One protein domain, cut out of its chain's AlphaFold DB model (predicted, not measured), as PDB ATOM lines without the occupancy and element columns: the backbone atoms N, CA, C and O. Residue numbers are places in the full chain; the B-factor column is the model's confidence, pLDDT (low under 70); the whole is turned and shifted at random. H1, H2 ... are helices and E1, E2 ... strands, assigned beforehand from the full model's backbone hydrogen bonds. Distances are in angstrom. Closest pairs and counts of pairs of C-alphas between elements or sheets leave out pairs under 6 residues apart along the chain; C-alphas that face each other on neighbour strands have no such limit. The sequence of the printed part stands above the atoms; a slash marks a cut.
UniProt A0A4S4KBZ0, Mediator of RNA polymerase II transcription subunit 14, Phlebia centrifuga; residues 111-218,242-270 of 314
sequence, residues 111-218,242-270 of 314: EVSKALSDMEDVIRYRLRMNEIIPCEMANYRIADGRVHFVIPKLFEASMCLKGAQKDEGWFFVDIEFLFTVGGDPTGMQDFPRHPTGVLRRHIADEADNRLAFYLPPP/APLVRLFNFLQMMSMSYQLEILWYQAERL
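This is residues 111 to 218 and 242 to 270 of the 314 residues of the protein "Mediator of RNA polymerase II transcription subunit 14" of Phlebia centrifuga (UniProt A0A4S4KBZ0). A strongly twisted sheet of four strands has three helices, H1, H3 and H4, over one face and no named helix over the other. H4 is the long one: it crosses that face with residues 243 to 259 and runs on past the sheet, where the small H2 is near it; H1 is at the opposite end of the long axis. The printed part has 137 residues, in the order H1 E1 E2 E3 E4 H2 H3 H4, with sheet order E1 E2 E3 E4, antiparallel throughout, and its class is mixed. It is compact, with a radius of gyration of the C-alphas of 16.6 A, yet elongated, spanning 53 by 31 by 29 A.

Look first at E1, residues 140 to 143, E2, 146 to 151, E3, 155 to 161, and E4, 170 to 177, a meander, each strand the antiparallel neighbour of the one before. The hairpin E1 and E2 has N 141 and O 148 within hydrogen-bond range at 2.9 A, E2 and E3 has N 149 and O 157 at 2.9 A, and E3 and E4 has N 156 and O 176 at 2.8 A. E4 bends by 57 degrees at residue 173. H3, residues 197 to 211, lies over E4, slantwise at 43 degrees on the local plane; the closest C-alphas, of Phe 172 and Asp 208, are 5.8 A apart. H4, residues 243 to 270, lies over E3 and E4 at a height over the sheet of 10.3 A. H3 and H4 touch, C-alphas 211 and 243 being closest at 4.9 A, and run opposite ways at a shallow tilt of 32 degrees, only just short of steep. H1, residues 111 to 129, is on the same face, along the strands at 26 degrees to E2 on the local plane, and is apart from H3 and H4. H2, residues 187 to 190, is not on the sheet. Every O i to N i+4 pair is within hydrogen-bond range in H4, 14 of 15 in H1 and 10 of 11 in H3; H2 is too short for such a pair.

Find C-alpha 170 at (-51.759, -18.007, -53.568), where E4 begins; E4 is 20.3 A long from first to last C-alpha, its neighbour E3 is 19.7 A long, and E2, the neighbour of E3 and E1, is 16.1 A long. H1 begins at C-alpha 111, (-51.547, 3.084, -46.334), and is 27.0 A long. H3 measures 21.5 A, and H4 runs 40.6 A to C-alpha 270 at (-30.387, -44.839, -28.561).

The C-alphas farthest apart, of Glu 111 and Leu 270, are 55.3 A apart. Residues 219 to 241 are not printed, and C-alphas 218 and 242 are 19.9 A apart across this cut. Of the links that are printed whole, none is long. Confidence is low, with pLDDT under 70, at residues 182 to 188 and 217 to 218.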
ATOM      1  N   GLU A 111     -51.288   3.677 -45.019       96.12
ATOM      2  CA  GLU A 111     -51.547   3.084 -46.334       96.12
ATOM      3  C   GLU A 111     -51.211   1.590 -46.302       96.12
ATOM      4  O   GLU A 111     -51.970   0.789 -46.839       96.12
ATOM      5  N   VAL A 112     -50.135   1.208 -45.600       95.06
ATOM      6  CA  VAL A 112     -49.762  -0.196 -45.364       95.06
ATOM      7  C   VAL A 112     -50.829  -0.917 -44.540       95.06
ATOM      8  O   VAL A 112     -51.312  -1.960 -44.970       95.06
ATOM      9  N   SER A 113     -51.252  -0.370 -43.396       95.44
ATOM     10  CA  SER A 113     -52.271  -1.010 -42.551       95.44
ATOM     11  C   SER A 113     -53.620  -1.134 -43.259       95.44
ATOM     12  O   SER A 113     -54.273  -2.172 -43.156       95.44
ATOM     13  N   LYS A 114     -54.002  -0.125 -44.055       95.88
ATOM     14  CA  LYS A 114     -55.171  -0.216 -44.928       95.88
ATOM     15  C   LYS A 114     -55.008  -1.319 -45.979       95.88
ATOM     16  O   LYS A 114     -55.899  -2.146 -46.105       95.88
ATOM     17  N   ALA A 115     -53.883  -1.371 -46.694       93.88
ATOM     18  CA  ALA A 115     -53.648  -2.381 -47.727       93.88
ATOM     19  C   ALA A 115     -53.641  -3.817 -47.167       93.88
ATOM     20  O   ALA A 115     -54.129  -4.731 -47.828       93.88
ATOM     21  N   LEU A 116     -53.137  -4.016 -45.942       94.50
ATOM     22  CA  LEU A 116     -53.235  -5.298 -45.240       94.50
ATOM     23  C   LEU A 116     -54.697  -5.639 -44.915       94.50
ATOM     24  O   LEU A 116     -55.131  -6.736 -45.248       94.50
ATOM     25  N   SER A 117     -55.476  -4.701 -44.363       95.38
ATOM     26  CA  SER A 117     -56.912  -4.902 -44.090       95.38
ATOM     27  C   SER A 117     -57.712  -5.221 -45.360       95.38
ATOM     28  O   SER A 117     -58.488  -6.176 -45.373       95.38
ATOM     29  N   ASP A 118     -57.493  -4.466 -46.441       94.56
ATOM     30  CA  ASP A 118     -58.137  -4.685 -47.741       94.56
ATOM     31  C   ASP A 118     -57.787  -6.095 -48.282       94.56
ATOM     32  O   ASP A 118     -58.640  -6.795 -48.831       94.56
ATOM     33  N   MET A 119     -56.547  -6.563 -48.076       94.06
ATOM     34  CA  MET A 119     -56.104  -7.908 -48.465       94.06
ATOM     35  C   MET A 119     -56.707  -9.019 -47.589       94.06
ATOM     36  O   MET A 119     -57.084 -10.067 -48.116       94.06
ATOM     37  N   GLU A 120     -56.864  -8.806 -46.281       95.19
ATOM     38  CA  GLU A 120     -57.553  -9.750 -45.388       95.19
ATOM     39  C   GLU A 120     -59.025  -9.948 -45.767       95.19
ATOM     40  O   GLU A 120     -59.530 -11.073 -45.709       95.19
ATOM     41  N   ASP A 121     -59.709  -8.883 -46.189       94.88
ATOM     42  CA  ASP A 121     -61.095  -8.947 -46.659       94.88
ATOM     43  C   ASP A 121     -61.219  -9.777 -47.947       94.88
ATOM     44  O   ASP A 121     -62.094 -10.647 -48.042       94.88
ATOM     45  N   VAL A 122     -60.295  -9.597 -48.898       94.69
ATOM     46  CA  VAL A 122     -60.209 -10.409 -50.125       94.69
ATOM     47  C   VAL A 122     -59.922 -11.881 -49.806       94.69
ATOM     48  O   VAL A 122     -60.605 -12.765 -50.329       94.69
ATOM     49  N   ILE A 123     -58.963 -12.163 -48.915       94.44
ATOM     50  CA  ILE A 123     -58.655 -13.523 -48.434       94.44
ATOM     51  C   ILE A 123     -59.912 -14.163 -47.827       94.44
ATOM     52  O   ILE A 123     -60.278 -15.287 -48.182       94.44
ATOM     53  N   ARG A 124     -60.620 -13.439 -46.951       94.38
ATOM     54  CA  ARG A 124     -61.823 -13.927 -46.258       94.38
ATOM     55  C   ARG A 124     -62.982 -14.198 -47.213       94.38
ATOM     56  O   ARG A 124     -63.712 -15.166 -47.006       94.38
ATOM     57  N   TYR A 125     -63.144 -13.373 -48.248       93.56
ATOM     58  CA  TYR A 125     -64.126 -13.585 -49.309       93.56
ATOM     59  C   TYR A 125     -63.792 -14.835 -50.139       93.56
ATOM     60  O   TYR A 125     -64.626 -15.732 -50.270       93.56
ATOM     61  N   ARG A 126     -62.553 -14.941 -50.637       92.00
ATOM     62  CA  ARG A 126     -62.112 -16.039 -51.513       92.00
ATOM     63  C   ARG A 126     -62.213 -17.409 -50.839       92.00
ATOM     64  O   ARG A 126     -62.760 -18.332 -51.439       92.00
ATOM     65  N   LEU A 127     -61.754 -17.516 -49.588       92.38
ATOM     66  CA  LEU A 127     -61.815 -18.753 -48.796       92.38
ATOM     67  C   LEU A 127     -63.248 -19.230 -48.519       92.38
ATOM     68  O   LEU A 127     -63.456 -20.414 -48.288       92.38
ATOM     69  N   ARG A 128     -64.241 -18.330 -48.533       91.81
ATOM     70  CA  ARG A 128     -65.651 -18.682 -48.295       91.81
ATOM     71  C   ARG A 128     -66.437 -19.010 -49.562       91.81
ATOM     72  O   ARG A 128     -67.440 -19.708 -49.457       91.81
ATOM     73  N   MET A 129     -66.036 -18.469 -50.713       89.75
ATOM     74  CA  MET A 129     -66.850 -18.491 -51.939       89.75
ATOM     75  C   MET A 129     -66.261 -19.327 -53.078       89.75
ATOM     76  O   MET A 129     -67.019 -19.884 -53.866       89.75
ATOM     77  N   ASN A 130     -64.930 -19.398 -53.192       86.25
ATOM     78  CA  ASN A 130     -64.271 -19.924 -54.392       86.25
ATOM     79  C   ASN A 130     -63.364 -21.129 -54.117       86.25
ATOM     80  O   ASN A 130     -63.187 -21.967 -54.996       86.25
ATOM     81  N   GLU A 131     -62.723 -21.165 -52.950       89.56
ATOM     82  CA  GLU A 131     -61.579 -22.037 -52.688       89.56
ATOM     83  C   GLU A 131     -61.997 -23.349 -52.002       89.56
ATOM     84  O   GLU A 131     -62.797 -23.343 -51.066       89.56
ATOM     85  N   ILE A 132     -61.432 -24.482 -52.432       91.25
ATOM     86  CA  ILE A 132     -61.693 -25.794 -51.821       91.25
ATOM     87  C   ILE A 132     -60.677 -26.027 -50.694       91.25
ATOM     88  O   ILE A 132     -59.490 -26.236 -50.950       91.25
ATOM     89  N   ILE A 133     -61.150 -25.992 -49.446       91.94
ATOM     90  CA  ILE A 133     -60.326 -26.142 -48.236       91.94
ATOM     91  C   ILE A 133     -60.432 -27.590 -47.707       91.94
ATOM     92  O   ILE A 133     -61.550 -28.064 -47.498       91.94
ATOM     93  N   PRO A 134     -59.310 -28.300 -47.458       92.69
ATOM     94  CA  PRO A 134     -59.303 -29.581 -46.739       92.69
ATOM     95  C   PRO A 134     -59.963 -29.498 -45.357       92.69
ATOM     96  O   PRO A 134     -59.895 -28.468 -44.687       92.69
ATOM     97  N   CYS A 135     -60.547 -30.600 -44.883       90.38
ATOM     98  CA  CYS A 135     -61.260 -30.643 -43.599       90.38
ATOM     99  C   CYS A 135     -60.340 -30.290 -42.415       90.38
ATOM    100  O   CYS A 135     -60.734 -29.597 -41.481       90.38
ATOM    101  N   GLU A 136     -59.086 -30.718 -42.499       90.56
ATOM    102  CA  GLU A 136     -58.001 -30.491 -41.549       90.56
ATOM    103  C   GLU A 136     -57.551 -29.022 -41.509       90.56
ATOM    104  O   GLU A 136     -57.032 -28.561 -40.496       90.56
ATOM    105  N   MET A 137     -57.781 -28.280 -42.597       91.06
ATOM    106  CA  MET A 137     -57.482 -26.852 -42.747       91.06
ATOM    107  C   MET A 137     -58.691 -25.951 -42.445       91.06
ATOM    108  O   MET A 137     -58.590 -24.732 -42.567       91.06
ATOM    109  N   ALA A 138     -59.836 -26.510 -42.035       89.38
ATOM    110  CA  ALA A 138     -61.049 -25.733 -41.770       89.38
ATOM    111  C   ALA A 138     -60.901 -24.728 -40.607       89.38
ATOM    112  O   ALA A 138     -61.643 -23.749 -40.549       89.38
ATOM    113  N   ASN A 139     -59.942 -24.942 -39.698       90.19
ATOM    114  CA  ASN A 139     -59.593 -23.988 -38.648       90.19
ATOM    115  C   ASN A 139     -58.399 -23.122 -39.082       90.19
ATOM    116  O   ASN A 139     -57.259 -23.588 -39.128       90.19
ATOM    117  N   TYR A 140     -58.666 -21.854 -39.393       94.12
ATOM    118  CA  TYR A 140     -57.665 -20.908 -39.880       94.12
ATOM    119  C   TYR A 140     -57.854 -19.511 -39.280       94.12
ATOM    120  O   TYR A 140     -58.973 -19.077 -38.996       94.12
ATOM    121  N   ARG A 141     -56.747 -18.779 -39.115       95.62
ATOM    122  CA  ARG A 141     -56.726 -17.386 -38.646       95.62
ATOM    123  C   ARG A 141     -56.294 -16.476 -39.789       95.62
ATOM    124  O   ARG A 141     -55.279 -16.736 -40.421       95.62
ATOM    125  N   ILE A 142     -57.024 -15.393 -40.031       95.75
ATOM    126  CA  ILE A 142     -56.590 -14.322 -40.941       95.75
ATOM    127  C   ILE A 142     -56.030 -13.189 -40.073       95.75
ATOM    128  O   ILE A 142     -56.708 -12.780 -39.132       95.75
ATOM    129  N   ALA A 143     -54.793 -12.768 -40.339       94.12
ATOM    130  CA  ALA A 143     -54.091 -11.690 -39.640       94.12
ATOM    131  C   ALA A 143     -52.875 -11.220 -40.460       94.12
ATOM    132  O   ALA A 143     -52.323 -11.991 -41.245       94.12
ATOM    133  N   ASP A 144     -52.436  -9.979 -40.253       91.69
ATOM    134  CA  ASP A 144     -51.251  -9.375 -40.879       91.69
ATOM    135  C   ASP A 144     -51.247  -9.482 -42.424       91.69
ATOM    136  O   ASP A 144     -50.203  -9.676 -43.058       91.69
ATOM    137  N   GLY A 145     -52.430  -9.391 -43.048       91.75
ATOM    138  CA  GLY A 145     -52.604  -9.553 -44.501       91.75
ATOM    139  C   GLY A 145     -52.453 -10.991 -45.017       91.75
ATOM    140  O   GLY A 145     -52.312 -11.201 -46.221       91.75
ATOM    141  N   ARG A 146     -52.428 -11.993 -44.132       95.06
ATOM    142  CA  ARG A 146     -52.140 -13.400 -44.448       95.06
ATOM    143  C   ARG A 146     -53.177 -14.324 -43.819       95.06
ATOM    144  O   ARG A 146     -53.907 -13.943 -42.906       95.06
ATOM    145  N   VAL A 147     -53.236 -15.563 -44.299       96.12
ATOM    146  CA  VAL A 147     -53.970 -16.646 -43.634       96.12
ATOM    147  C   VAL A 147     -52.997 -17.675 -43.069       96.12
ATOM    148  O   VAL A 147     -52.077 -18.132 -43.749       96.12
ATOM    149  N   HIS A 148     -53.230 -18.011 -41.805       95.94
ATOM    150  CA  HIS A 148     -52.551 -19.022 -41.015       95.94
ATOM    151  C   HIS A 148     -53.454 -20.251 -40.931       95.94
ATOM    152  O   HIS A 148     -54.532 -20.196 -40.331       95.94
ATOM    153  N   PHE A 149     -53.022 -21.358 -41.518       95.69
ATOM    154  CA  PHE A 149     -53.684 -22.650 -41.388       95.69
ATOM    155  C   PHE A 149     -52.999 -23.449 -40.289       95.69
ATOM    156  O   PHE A 149     -51.819 -23.763 -40.420       95.69
ATOM    157  N   VAL A 150     -53.729 -23.767 -39.216       95.25
ATOM    158  CA  VAL A 150     -53.186 -24.427 -38.021       95.25
ATOM    159  C   VAL A 150     -53.665 -25.873 -37.992       95.25
ATOM    160  O   VAL A 150     -54.823 -26.134 -37.662       95.25
ATOM    161  N   ILE A 151     -52.777 -26.819 -38.303       94.69
ATOM    162  CA  ILE A 151     -53.082 -28.252 -38.285       94.69
ATOM    163  C   ILE A 151     -52.371 -28.888 -37.079       94.69
ATOM    164  O   ILE A 151     -51.144 -29.057 -37.101       94.69
ATOM    165  N   PRO A 152     -53.105 -29.236 -36.000       91.50
ATOM    166  CA  PRO A 152     -52.510 -29.721 -34.761       91.50
ATOM    167  C   PRO A 152     -51.583 -30.920 -34.975       91.50
ATOM    168  O   PRO A 152     -51.920 -31.852 -35.701       91.50
ATOM    169  N   LYS A 153     -50.438 -30.921 -34.279       89.31
ATOM    170  CA  LYS A 153     -49.390 -31.962 -34.335       89.31
ATOM    171  C   LYS A 153     -48.650 -32.095 -35.676       89.31
ATOM    172  O   LYS A 153     -47.749 -32.925 -35.755       89.31
ATOM    173  N   LEU A 154     -48.990 -31.306 -36.698       92.00
ATOM    174  CA  LEU A 154     -48.307 -31.305 -37.994       92.00
ATOM    175  C   LEU A 154     -47.586 -29.970 -38.215       92.00
ATOM    176  O   LEU A 154     -46.384 -29.878 -37.958       92.00
ATOM    177  N   PHE A 155     -48.301 -28.929 -38.642       94.25
ATOM    178  CA  PHE A 155     -47.712 -27.634 -38.982       94.25
ATOM    179  C   PHE A 155     -48.722 -26.476 -38.909       94.25
ATOM    180  O   PHE A 155     -49.932 -26.672 -39.029       94.25
ATOM    181  N   GLU A 156     -48.199 -25.262 -38.750       95.44
ATOM    182  CA  GLU A 156     -48.864 -24.003 -39.065       95.44
ATOM    183  C   GLU A 156     -48.266 -23.461 -40.369       95.44
ATOM    184  O   GLU A 156     -47.060 -23.240 -40.450       95.44
ATOM    185  N   ALA A 157     -49.086 -23.255 -41.399       95.06
ATOM    186  CA  ALA A 157     -48.642 -22.695 -42.678       95.06
ATOM    187  C   ALA A 157     -49.236 -21.302 -42.899       95.06
ATOM    188  O   ALA A 157     -50.450 -21.113 -42.811       95.06
ATOM    189  N   SER A 158     -48.372 -20.345 -43.232       95.44
ATOM    190  CA  SER A 158     -48.736 -18.967 -43.560       95.44
ATOM    191  C   SER A 158     -48.701 -18.747 -45.069       95.44
ATOM    192  O   SER A 158     -47.690 -19.012 -45.726       95.44
ATOM    193  N   MET A 159     -49.782 -18.205 -45.625       93.81
ATOM    194  CA  MET A 159     -49.877 -17.875 -47.047       93.81
ATOM    195  C   MET A 159     -50.615 -16.558 -47.301       93.81
ATOM    196  O   MET A 159     -51.396 -16.075 -46.483       93.81
ATOM    197  N   CYS A 160     -50.324 -15.968 -48.456       94.25
ATOM    198  CA  CYS A 160     -50.820 -14.675 -48.915       94.25
ATOM    199  C   CYS A 160     -51.446 -14.838 -50.307       94.25
ATOM    200  O   CYS A 160     -51.151 -15.806 -51.008       94.25
ATOM    201  N   LEU A 161     -52.268 -13.888 -50.744       92.56
ATOM    202  CA  LEU A 161     -52.647 -13.789 -52.154       92.56
ATOM    203  C   LEU A 161     -51.614 -12.967 -52.931       92.56
ATOM    204  O   LEU A 161     -51.015 -12.042 -52.385       92.56
ATOM    205  N   LYS A 162     -51.410 -13.305 -54.211       89.19
ATOM    206  CA  LYS A 162     -50.566 -12.525 -55.139       89.19
ATOM    207  C   LYS A 162     -51.267 -11.253 -55.632       89.19
ATOM    208  O   LYS A 162     -50.592 -10.317 -56.048       89.19
ATOM    209  N   GLY A 163     -52.595 -11.210 -55.530       86.56
ATOM    210  CA  GLY A 163     -53.431 -10.045 -55.795       86.56
ATOM    211  C   GLY A 163     -54.915 -10.345 -55.544       86.56
ATOM    212  O   GLY A 163     -55.258 -11.374 -54.956       86.56
ATOM    213  N   ALA A 164     -55.791  -9.421 -55.942       83.69
ATOM    214  CA  ALA A 164     -57.224  -9.472 -55.648       83.69
ATOM    215  C   ALA A 164     -58.098 -10.091 -56.755       83.69
ATOM    216  O   ALA A 164     -59.301 -10.267 -56.551       83.69
ATOM    217  N   GLN A 165     -57.536 -10.414 -57.921       85.56
ATOM    218  CA  GLN A 165     -58.285 -11.024 -59.017       85.56
ATOM    219  C   GLN A 165     -58.560 -12.507 -58.755       85.56
ATOM    220  O   GLN A 165     -57.811 -13.202 -58.065       85.56
ATOM    221  N   LYS A 166     -59.641 -13.017 -59.356       79.44
ATOM    222  CA  LYS A 166     -60.057 -14.421 -59.214       79.44
ATOM    223  C   LYS A 166     -58.974 -15.403 -59.684       79.44
ATOM    224  O   LYS A 166     -58.780 -16.433 -59.044       79.44
ATOM    225  N   ASP A 167     -58.274 -15.050 -60.759       80.69
ATOM    226  CA  ASP A 167     -57.293 -15.911 -61.428       80.69
ATOM    227  C   ASP A 167     -55.869 -15.752 -60.858       80.69
ATOM    228  O   ASP A 167     -54.953 -16.476 -61.242       80.69
ATOM    229  N   GLU A 168     -55.659 -14.816 -59.925       85.75
ATOM    230  CA  GLU A 168     -54.376 -14.653 -59.241       85.75
ATOM    231  C   GLU A 168     -54.185 -15.747 -58.183       85.75
ATOM    232  O   GLU A 168     -55.128 -16.191 -57.524       85.75
ATOM    233  N   GLY A 169     -52.946 -16.214 -58.037       88.50
ATOM    234  CA  GLY A 169     -52.612 -17.342 -57.174       88.50
ATOM    235  C   GLY A 169     -52.429 -17.001 -55.700       88.50
ATOM    236  O   GLY A 169     -52.229 -15.848 -55.314       88.50
ATOM    237  N   TRP A 170     -52.372 -18.055 -54.891       92.69
ATOM    238  CA  TRP A 170     -51.759 -18.007 -53.568       92.69
ATOM    239  C   TRP A 170     -50.223 -17.940 -53.674       92.69
ATOM    240  O   TRP A 170     -49.622 -18.311 -54.690       92.69
ATOM    241  N   PHE A 171     -49.598 -17.451 -52.608       92.88
ATOM    242  CA  PHE A 171     -48.159 -17.358 -52.388       92.88
ATOM    243  C   PHE A 171     -47.828 -17.944 -51.017       92.88
ATOM    244  O   PHE A 171     -48.446 -17.566 -50.015       92.88
ATOM    245  N   PHE A 172     -46.861 -18.853 -50.962       95.62
ATOM    246  CA  PHE A 172     -46.375 -19.406 -49.705       95.62
ATOM    247  C   PHE A 172     -45.435 -18.414 -49.003       95.62
ATOM    248  O   PHE A 172     -44.536 -17.850 -49.619       95.62
ATOM    249  N   VAL A 173     -45.628 -18.200 -47.699       93.88
ATOM    250  CA  VAL A 173     -44.857 -17.212 -46.925       93.88
ATOM    251  C   VAL A 173     -43.929 -17.885 -45.920       93.88
ATOM    252  O   VAL A 173     -42.729 -17.591 -45.885       93.88
ATOM    253  N   ASP A 174     -44.485 -18.741 -45.064       94.12
ATOM    254  CA  ASP A 174     -43.746 -19.382 -43.978       94.12
ATOM    255  C   ASP A 174     -44.428 -20.660 -43.489       94.12
ATOM    256  O   ASP A 174     -45.616 -20.882 -43.736       94.12
ATOM    257  N   ILE A 175     -43.677 -21.475 -42.753       94.81
ATOM    258  CA  ILE A 175     -44.184 -22.659 -42.059       94.81
ATOM    259  C   ILE A 175     -43.516 -22.803 -40.694       94.81
ATOM    260  O   ILE A 175     -42.303 -22.650 -40.565       94.81
ATOM    261  N   GLU A 176     -44.305 -23.160 -39.690       94.44
ATOM    262  CA  GLU A 176     -43.829 -23.655 -38.406       94.44
ATOM    263  C   GLU A 176     -44.288 -25.105 -38.223       94.44
ATOM    264  O   GLU A 176     -45.441 -25.449 -38.462       94.44
ATOM    265  N   PHE A 177     -43.401 -25.973 -37.752       93.25
ATOM    266  CA  PHE A 177     -43.748 -27.331 -37.361       93.25
ATOM    267  C   PHE A 177     -44.297 -27.387 -35.928       93.25
ATOM    268  O   PHE A 177     -43.666 -26.919 -34.974       93.25
ATOM    269  N   LEU A 178     -45.467 -28.017 -35.768       91.06
ATOM    270  CA  LEU A 178     -46.236 -28.060 -34.515       91.06
ATOM    271  C   LEU A 178     -46.079 -29.384 -33.749       91.06
ATOM    272  O   LEU A 178     -47.012 -29.849 -33.092       91.06
ATOM    273  N   PHE A 179     -44.900 -29.999 -33.821       87.06
ATOM    274  CA  PHE A 179     -44.541 -31.177 -33.032       87.06
ATOM    275  C   PHE A 179     -43.383 -30.878 -32.074       87.06
ATOM    276  O   PHE A 179     -42.489 -30.078 -32.350       87.06
ATOM    277  N   THR A 180     -43.413 -31.527 -30.913       80.81
ATOM    278  CA  THR A 180     -42.413 -31.381 -29.853       80.81
ATOM    279  C   THR A 180     -41.420 -32.534 -29.905       80.81
ATOM    280  O   THR A 180     -41.778 -33.666 -29.580       80.81
ATOM    281  N   VAL A 181     -40.168 -32.250 -30.265       78.56
ATOM    282  CA  VAL A 181     -39.071 -33.220 -30.150       78.56
ATOM    283  C   VAL A 181     -38.697 -33.359 -28.674       78.56
ATOM    284  O   VAL A 181     -38.226 -32.403 -28.059       78.56
ATOM    285  N   GLY A 182     -38.942 -34.533 -28.090       69.62
ATOM    286  CA  GLY A 182     -38.488 -34.865 -26.737       69.62
ATOM    287  C   GLY A 182     -37.023 -35.312 -26.722       69.62
ATOM    288  O   GLY A 182     -36.579 -35.995 -27.645       69.62
ATOM    289  N   GLY A 183     -36.282 -34.955 -25.671       67.94
ATOM    290  CA  GLY A 183     -34.890 -35.367 -25.468       67.94
ATOM    291  C   GLY A 183     -33.971 -34.213 -25.067       67.94
ATOM    292  O   GLY A 183     -34.428 -33.175 -24.592       67.94
ATOM    293  N   ASP A 184     -32.667 -34.419 -25.260       65.94
ATOM    294  CA  ASP A 184     -31.626 -33.430 -24.965       65.94
ATOM    295  C   ASP A 184     -31.779 -32.149 -25.810       65.94
ATOM    296  O   ASP A 184     -32.135 -32.231 -26.992       65.94
ATOM    297  N   PRO A 185     -31.390 -30.969 -25.286       65.50
ATOM    298  CA  PRO A 185     -31.495 -29.697 -26.010       65.50
ATOM    299  C   PRO A 185     -30.656 -29.633 -27.299       65.50
ATOM    300  O   PRO A 185     -30.881 -28.749 -28.123       65.50
ATOM    301  N   THR A 186     -29.717 -30.563 -27.515       65.81
ATOM    302  CA  THR A 186     -28.971 -30.668 -28.779       65.81
ATOM    303  C   THR A 186     -29.848 -31.124 -29.948       65.81
ATOM    304  O   THR A 186     -29.697 -30.594 -31.044       65.81
ATOM    305  N   GLY A 187     -30.831 -32.007 -29.728       61.88
ATOM    306  CA  GLY A 187     -31.720 -32.482 -30.801       61.88
ATOM    307  C   GLY A 187     -32.630 -31.394 -31.392       61.88
ATOM    308  O   GLY A 187     -33.071 -31.510 -32.531       61.88
ATOM    309  N   MET A 188     -32.872 -30.303 -30.653       63.44
ATOM    310  CA  MET A 188     -33.637 -29.150 -31.148       63.44
ATOM    311  C   MET A 188     -32.853 -28.258 -32.126       63.44
ATOM    312  O   MET A 188     -33.475 -27.472 -32.838       63.44
ATOM    313  N   GLN A 189     -31.516 -28.352 -32.167       70.62
ATOM    314  CA  GLN A 189     -30.711 -27.641 -33.170       70.62
ATOM    315  C   GLN A 189     -30.713 -28.375 -34.514       70.62
ATOM    316  O   GLN A 189     -30.831 -27.730 -35.553       70.62
ATOM    317  N   ASP A 190     -30.643 -29.709 -34.481       76.38
ATOM    318  CA  ASP A 190     -30.682 -30.555 -35.678       76.38
ATOM    319  C   ASP A 190     -32.072 -30.525 -36.350       76.38
ATOM    320  O   ASP A 190     -32.169 -30.536 -37.579       76.38
ATOM    321  N   PHE A 191     -33.147 -30.411 -35.555       83.75
ATOM    322  CA  PHE A 191     -34.537 -30.394 -36.032       83.75
ATOM    323  C   PHE A 191     -35.307 -29.128 -35.597       83.75
ATOM    324  O   PHE A 191     -36.146 -29.181 -34.689       83.75
ATOM    325  N   PRO A 192     -35.040 -27.960 -36.216       86.19
ATOM    326  CA  PRO A 192     -35.676 -26.703 -35.837       86.19
ATOM    327  C   PRO A 192     -37.152 -26.647 -36.261       86.19
ATOM    328  O   PRO A 192     -37.494 -26.853 -37.425       86.19
ATOM    329  N   ARG A 193     -38.037 -26.250 -35.331       87.81
ATOM    330  CA  ARG A 193     -39.478 -26.050 -35.605       87.81
ATOM    331  C   ARG A 193     -39.757 -25.018 -36.700       87.81
ATOM    332  O   ARG A 193     -40.733 -25.157 -37.425       87.81
ATOM    333  N   HIS A 194     -38.904 -24.008 -36.825       90.50
ATOM    334  CA  HIS A 194     -38.935 -23.057 -37.930       90.50
ATOM    335  C   HIS A 194     -37.800 -23.425 -38.896       90.50
ATOM    336  O   HIS A 194     -36.632 -23.256 -38.526       90.50
ATOM    337  N   PRO A 195     -38.078 -23.935 -40.111       88.25
ATOM    338  CA  PRO A 195     -37.029 -24.213 -41.076       88.25
ATOM    339  C   PRO A 195     -36.337 -22.905 -41.474       88.25
ATOM    340  O   PRO A 195     -36.972 -21.880 -41.724       88.25
ATOM    341  N   THR A 196     -35.011 -22.941 -41.555       88.06
ATOM    342  CA  THR A 196     -34.183 -21.781 -41.907       88.06
ATOM    343  C   THR A 196     -33.259 -22.098 -43.082       88.06
ATOM    344  O   THR A 196     -33.133 -23.244 -43.522       88.06
ATOM    345  N   GLY A 197     -32.636 -21.059 -43.646       89.00
ATOM    346  CA  GLY A 197     -31.638 -21.202 -44.705       89.00
ATOM    347  C   GLY A 197     -32.163 -21.917 -45.955       89.00
ATOM    348  O   GLY A 197     -33.142 -21.490 -46.565       89.00
ATOM    349  N   VAL A 198     -31.465 -22.978 -46.361       89.75
ATOM    350  CA  VAL A 198     -31.718 -23.720 -47.608       89.75
ATOM    351  C   VAL A 198     -33.013 -24.539 -47.541       89.75
ATOM    352  O   VAL A 198     -33.779 -24.527 -48.501       89.75
ATOM    353  N   LEU A 199     -33.315 -25.161 -46.394       88.62
ATOM    354  CA  LEU A 199     -34.531 -25.963 -46.208       88.62
ATOM    355  C   LEU A 199     -35.801 -25.124 -46.419       88.62
ATOM    356  O   LEU A 199     -36.693 -25.536 -47.155       88.62
ATOM    357  N   ARG A 200     -35.854 -23.915 -45.839       91.88
ATOM    358  CA  ARG A 200     -36.991 -22.998 -46.026       91.88
ATOM    359  C   ARG A 200     -37.203 -22.631 -47.493       91.88
ATOM    360  O   ARG A 200     -38.347 -22.581 -47.928       91.88
ATOM    361  N   ARG A 201     -36.122 -22.373 -48.242       92.25
ATOM    362  CA  ARG A 201     -36.211 -22.025 -49.670       92.25
ATOM    363  C   ARG A 201     -36.794 -23.180 -50.474       92.25
ATOM    364  O   ARG A 201     -37.799 -22.975 -51.128       92.25
ATOM    365  N   HIS A 202     -36.269 -24.396 -50.320       92.88
ATOM    366  CA  HIS A 202     -36.818 -25.562 -51.022       92.88
ATOM    367  C   HIS A 202     -38.288 -25.838 -50.683       92.88
ATOM    368  O   HIS A 202     -39.060 -26.152 -51.586       92.88
ATOM    369  N   ILE A 203     -38.698 -25.687 -49.416       93.56
ATOM    370  CA  ILE A 203     -40.114 -25.813 -49.036       93.56
ATOM    371  C   ILE A 203     -40.955 -24.720 -49.709       93.56
ATOM    372  O   ILE A 203     -42.026 -25.031 -50.223       93.56
ATOM    373  N   ALA A 204     -40.481 -23.471 -49.730       94.00
ATOM    374  CA  ALA A 204     -41.191 -22.354 -50.346       94.00
ATOM    375  C   ALA A 204     -41.297 -22.488 -51.872       94.00
ATOM    376  O   ALA A 204     -42.391 -22.340 -52.407       94.00
ATOM    377  N   ASP A 205     -40.201 -22.828 -52.552       92.81
ATOM    378  CA  ASP A 205     -40.146 -23.011 -54.004       92.81
ATOM    379  C   ASP A 205     -41.076 -24.158 -54.446       92.81
ATOM    380  O   ASP A 205     -41.878 -23.994 -55.367       92.81
ATOM    381  N   GLU A 206     -41.044 -25.310 -53.760       93.56
ATOM    382  CA  GLU A 206     -41.978 -26.412 -54.033       93.56
ATOM    383  C   GLU A 206     -43.427 -26.035 -53.707       93.56
ATOM    384  O   GLU A 206     -44.318 -26.306 -54.514       93.56
ATOM    385  N   ALA A 207     -43.685 -25.386 -52.567       93.81
ATOM    386  CA  ALA A 207     -45.023 -24.936 -52.190       93.81
ATOM    387  C   ALA A 207     -45.619 -23.996 -53.248       93.81
ATOM    388  O   ALA A 207     -46.732 -24.234 -53.726       93.81
ATOM    389  N   ASP A 208     -44.865 -22.984 -53.680       93.12
ATOM    390  CA  ASP A 208     -45.275 -22.068 -54.740       93.12
ATOM    391  C   ASP A 208     -45.457 -22.777 -56.087       93.12
ATOM    392  O   ASP A 208     -46.416 -22.472 -56.797       93.12
ATOM    393  N   ASN A 209     -44.623 -23.766 -56.422       90.56
ATOM    394  CA  ASN A 209     -44.809 -24.596 -57.615       90.56
ATOM    395  C   ASN A 209     -46.116 -25.414 -57.555       90.56
ATOM    396  O   ASN A 209     -46.815 -25.517 -58.565       90.56
ATOM    397  N   ARG A 210     -46.504 -25.956 -56.387       91.12
ATOM    398  CA  ARG A 210     -47.797 -26.659 -56.216       91.12
ATOM    399  C   ARG A 210     -48.992 -25.711 -56.291       91.12
ATOM    400  O   ARG A 210     -50.013 -26.077 -56.880       91.12
ATOM    401  N   LEU A 211     -48.869 -24.510 -55.728       90.56
ATOM    402  CA  LEU A 211     -49.903 -23.473 -55.781       90.56
ATOM    403  C   LEU A 211     -50.075 -22.917 -57.204       90.56
ATOM    404  O   LEU A 211     -51.202 -22.750 -57.660       90.56
ATOM    405  N   ALA A 212     -48.978 -22.687 -57.930       87.81
ATOM    406  CA  ALA A 212     -48.977 -22.089 -59.266       87.81
ATOM    407  C   ALA A 212     -49.107 -23.092 -60.429       87.81
ATOM    408  O   ALA A 212     -49.042 -22.681 -61.586       87.81
ATOM    409  N   PHE A 213     -49.298 -24.385 -60.142       84.75
ATOM    410  CA  PHE A 213     -49.218 -25.479 -61.120       84.75
ATOM    411  C   PHE A 213     -50.106 -25.301 -62.368       84.75
ATOM    412  O   PHE A 213     -49.676 -25.655 -63.462       84.75
ATOM    413  N   TYR A 214     -51.298 -24.711 -62.216       84.44
ATOM    414  CA  TYR A 214     -52.251 -24.445 -63.309       84.44
ATOM    415  C   TYR A 214     -52.389 -22.957 -63.681       84.44
ATOM    416  O   TYR A 214     -53.193 -22.607 -64.540       84.44
ATOM    417  N   LEU A 215     -51.618 -22.064 -63.053       82.00
ATOM    418  CA  LEU A 215     -51.683 -20.627 -63.336       82.00
ATOM    419  C   LEU A 215     -50.899 -20.279 -64.613       82.00
ATOM    420  O   LEU A 215     -49.915 -20.961 -64.923       82.00
ATOM    421  N   PRO A 216     -51.256 -19.204 -65.339       74.00
ATOM    422  CA  PRO A 216     -50.424 -18.696 -66.427       74.00
ATOM    423  C   PRO A 216     -49.071 -18.171 -65.898       74.00
ATOM    424  O   PRO A 216     -48.977 -17.748 -64.740       74.00
ATOM    425  N   PRO A 217     -48.003 -18.182 -66.720       67.44
ATOM    426  CA  PRO A 217     -46.746 -17.529 -66.366       67.44
ATOM    427  C   PRO A 217     -46.938 -16.003 -66.249       67.44
ATOM    428  O   PRO A 217     -47.795 -15.433 -66.931       67.44
ATOM    429  N   PRO A 218     -46.147 -15.310 -65.408       67.69
ATOM    430  CA  PRO A 218     -46.238 -13.860 -65.281       67.69
ATOM    431  C   PRO A 218     -45.848 -13.173 -66.607       67.69
ATOM    432  O   PRO A 218     -44.826 -13.529 -67.197       67.69
ATOM    433  N   ALA A 242     -57.884 -26.846 -57.252       90.12
ATOM    434  CA  ALA A 242     -57.781 -27.004 -55.803       90.12
ATOM    435  C   ALA A 242     -56.317 -26.853 -55.320       90.12
ATOM    436  O   ALA A 242     -55.692 -27.832 -54.886       90.12
ATOM    437  N   PRO A 243     -55.722 -25.645 -55.404       91.31
ATOM    438  CA  PRO A 243     -54.328 -25.409 -55.024       91.31
ATOM    439  C   PRO A 243     -54.071 -25.637 -53.529       91.31
ATOM    440  O   PRO A 243     -53.028 -26.195 -53.182       91.31
ATOM    441  N   LEU A 244     -55.020 -25.296 -52.645       92.81
ATOM    442  CA  LEU A 244     -54.879 -25.549 -51.204       92.81
ATOM    443  C   LEU A 244     -54.794 -27.046 -50.878       92.81
ATOM    444  O   LEU A 244     -53.965 -27.442 -50.065       92.81
ATOM    445  N   VAL A 245     -55.574 -27.891 -51.563       93.56
ATOM    446  CA  VAL A 245     -55.530 -29.356 -51.395       93.56
ATOM    447  C   VAL A 245     -54.174 -29.920 -51.836       93.56
ATOM    448  O   VAL A 245     -53.597 -30.761 -51.146       93.56
ATOM    449  N   ARG A 246     -53.606 -29.431 -52.952       93.69
ATOM    450  CA  ARG A 246     -52.252 -29.829 -53.383       93.69
ATOM    451  C   ARG A 246     -51.182 -29.438 -52.373       93.69
ATOM    452  O   ARG A 246     -50.299 -30.249 -52.095       93.69
ATOM    453  N   LEU A 247     -51.248 -28.212 -51.849       94.62
ATOM    454  CA  LEU A 247     -50.294 -27.753 -50.845       94.62
ATOM    455  C   LEU A 247     -50.426 -28.562 -49.552       94.62
ATOM    456  O   LEU A 247     -49.411 -28.996 -49.019       94.62
ATOM    457  N   PHE A 248     -51.653 -28.804 -49.083       95.06
ATOM    458  CA  PHE A 248     -51.912 -29.622 -47.902       95.06
ATOM    459  C   PHE A 248     -51.265 -30.998 -48.021       95.06
ATOM    460  O   PHE A 248     -50.462 -31.357 -47.168       95.06
ATOM    461  N   ASN A 249     -51.520 -31.717 -49.118       94.81
ATOM    462  CA  ASN A 249     -50.937 -33.038 -49.352       94.81
ATOM    463  C   ASN A 249     -49.397 -32.993 -49.335       94.81
ATOM    464  O   ASN A 249     -48.760 -33.858 -48.735       94.81
ATOM    465  N   PHE A 250     -48.787 -31.978 -49.957       95.12
ATOM    466  CA  PHE A 250     -47.332 -31.785 -49.945       95.12
ATOM    467  C   PHE A 250     -46.788 -31.538 -48.529       95.12
ATOM    468  O   PHE A 250     -45.888 -32.253 -48.087       95.12
ATOM    469  N   LEU A 251     -47.348 -30.570 -47.799       94.69
ATOM    470  CA  LEU A 251     -46.900 -30.218 -46.451       94.69
ATOM    471  C   LEU A 251     -47.192 -31.331 -45.433       94.69
ATOM    472  O   LEU A 251     -46.380 -31.574 -44.544       94.69
ATOM    473  N   GLN A 252     -48.294 -32.068 -45.588       94.44
ATOM    474  CA  GLN A 252     -48.620 -33.240 -44.780       94.44
ATOM    475  C   GLN A 252     -47.580 -34.348 -44.991       94.44
ATOM    476  O   GLN A 252     -46.965 -34.780 -44.020       94.44
ATOM    477  N   MET A 253     -47.311 -34.756 -46.238       93.25
ATOM    478  CA  MET A 253     -46.264 -35.745 -46.542       93.25
ATOM    479  C   MET A 253     -44.893 -35.308 -46.013       93.25
ATOM    480  O   MET A 253     -44.176 -36.113 -45.422       93.25
ATOM    481  N   MET A 254     -44.544 -34.032 -46.185       92.06
ATOM    482  CA  MET A 254     -43.271 -33.481 -45.727       92.06
ATOM    483  C   MET A 254     -43.172 -33.466 -44.193       92.06
ATOM    484  O   MET A 254     -42.172 -33.927 -43.654       92.06
ATOM    485  N   SER A 255     -44.223 -33.052 -43.476       92.88
ATOM    486  CA  SER A 255     -44.247 -33.074 -42.004       92.88
ATOM    487  C   SER A 255     -44.196 -34.494 -41.419       92.88
ATOM    488  O   SER A 255     -43.466 -34.716 -40.456       92.88
ATOM    489  N   MET A 256     -44.883 -35.472 -42.024       92.25
ATOM    490  CA  MET A 256     -44.797 -36.883 -41.613       92.25
ATOM    491  C   MET A 256     -43.407 -37.475 -41.886       92.25
ATOM    492  O   MET A 256     -42.864 -38.172 -41.033       92.25
ATOM    493  N   SER A 257     -42.805 -37.157 -43.037       91.75
ATOM    494  CA  SER A 257     -41.422 -37.539 -43.355       91.75
ATOM    495  C   SER A 257     -40.436 -36.947 -42.341       91.75
ATOM    496  O   SER A 257     -39.604 -37.658 -41.788       91.75
ATOM    497  N   TYR A 258     -40.597 -35.670 -41.985       90.62
ATOM    498  CA  TYR A 258     -39.753 -35.000 -40.996       90.62
ATOM    499  C   TYR A 258     -39.890 -35.608 -39.587       90.62
ATOM    500  O   TYR A 258     -38.891 -35.802 -38.898       90.62
ATOM    501  N   GLN A 259     -41.105 -35.981 -39.165       90.69
ATOM    502  CA  GLN A 259     -41.328 -36.738 -37.923       90.69
ATOM    503  C   GLN A 259     -40.645 -38.112 -37.944       90.69
ATOM    504  O   GLN A 259     -40.096 -38.545 -36.932       90.69
ATOM    505  N   LEU A 260     -40.655 -38.790 -39.091       91.69
ATOM    506  CA  LEU A 260     -40.031 -40.098 -39.272       91.69
ATOM    507  C   LEU A 260     -38.490 -40.013 -39.271       91.69
ATOM    508  O   LEU A 260     -37.845 -40.866 -38.663       91.69
ATOM    509  N   GLU A 261     -37.901 -38.953 -39.836       89.69
ATOM    510  CA  GLU A 261     -36.464 -38.646 -39.711       89.69
ATOM    511  C   GLU A 261     -36.059 -38.350 -38.255       89.69
ATOM    512  O   GLU A 261     -35.036 -38.854 -37.791       89.69
ATOM    513  N   ILE A 262     -36.878 -37.601 -37.500       89.06
ATOM    514  CA  ILE A 262     -36.659 -37.366 -36.059       89.06
ATOM    515  C   ILE A 262     -36.648 -38.693 -35.290       89.06
ATOM    516  O   ILE A 262     -35.742 -38.931 -34.489       89.06
ATOM    517  N   LEU A 263     -37.632 -39.567 -35.533       89.81
ATOM    518  CA  LEU A 263     -37.723 -40.872 -34.866       89.81
ATOM    519  C   LEU A 263     -36.537 -41.777 -35.219       89.81
ATOM    520  O   LEU A 263     -35.998 -42.441 -34.335       89.81
ATOM    521  N   TRP A 264     -36.098 -41.776 -36.480       90.12
ATOM    522  CA  TRP A 264     -34.911 -42.515 -36.904       90.12
ATOM    523  C   TRP A 264     -33.641 -41.994 -36.223       90.12
ATOM    524  O   TRP A 264     -32.902 -42.784 -35.638       90.12
ATOM    525  N   TYR A 265     -33.426 -40.674 -36.197       89.06
ATOM    526  CA  TYR A 265     -32.297 -40.055 -35.492       89.06
ATOM    527  C   TYR A 265     -32.303 -40.392 -33.992       89.06
ATOM    528  O   TYR A 265     -31.264 -40.721 -33.420       89.06
ATOM    529  N   GLN A 266     -33.472 -40.357 -33.340       88.00
ATOM    530  CA  GLN A 266     -33.616 -40.742 -31.934       88.00
ATOM    531  C   GLN A 266     -33.298 -42.230 -31.710       88.00
ATOM    532  O   GLN A 266     -32.592 -42.560 -30.758       88.00
ATOM    533  N   ALA A 267     -33.765 -43.124 -32.586       89.00
ATOM    534  CA  ALA A 267     -33.505 -44.560 -32.493       89.00
ATOM    535  C   ALA A 267     -32.022 -44.908 -32.740       89.00
ATOM    536  O   ALA A 267     -31.440 -45.700 -31.999       89.00
ATOM    537  N   GLU A 268     -31.377 -44.261 -33.713       88.44
ATOM    538  CA  GLU A 268     -29.929 -44.347 -33.952       88.44
ATOM    539  C   GLU A 268     -29.111 -43.836 -32.756       88.44
ATOM    540  O   GLU A 268     -28.140 -44.467 -32.334       88.44
ATOM    541  N   ARG A 269     -29.538 -42.726 -32.141       87.00
ATOM    542  CA  ARG A 269     -28.907 -42.186 -30.929       87.00
ATOM    543  C   ARG A 269     -29.087 -43.106 -29.719       87.00
ATOM    544  O   ARG A 269     -28.158 -43.255 -28.936       87.00
ATOM    545  N   LEU A 270     -30.228 -43.783 -29.572       87.38
ATOM    546  CA  LEU A 270     -30.387 -44.839 -28.561       87.38
ATOM    547  C   LEU A 270     -29.438 -46.017 -28.822       87.38
ATOM    548  O   LEU A 270     -28.807 -46.514 -27.886       87.38
TER     549      LEU A 270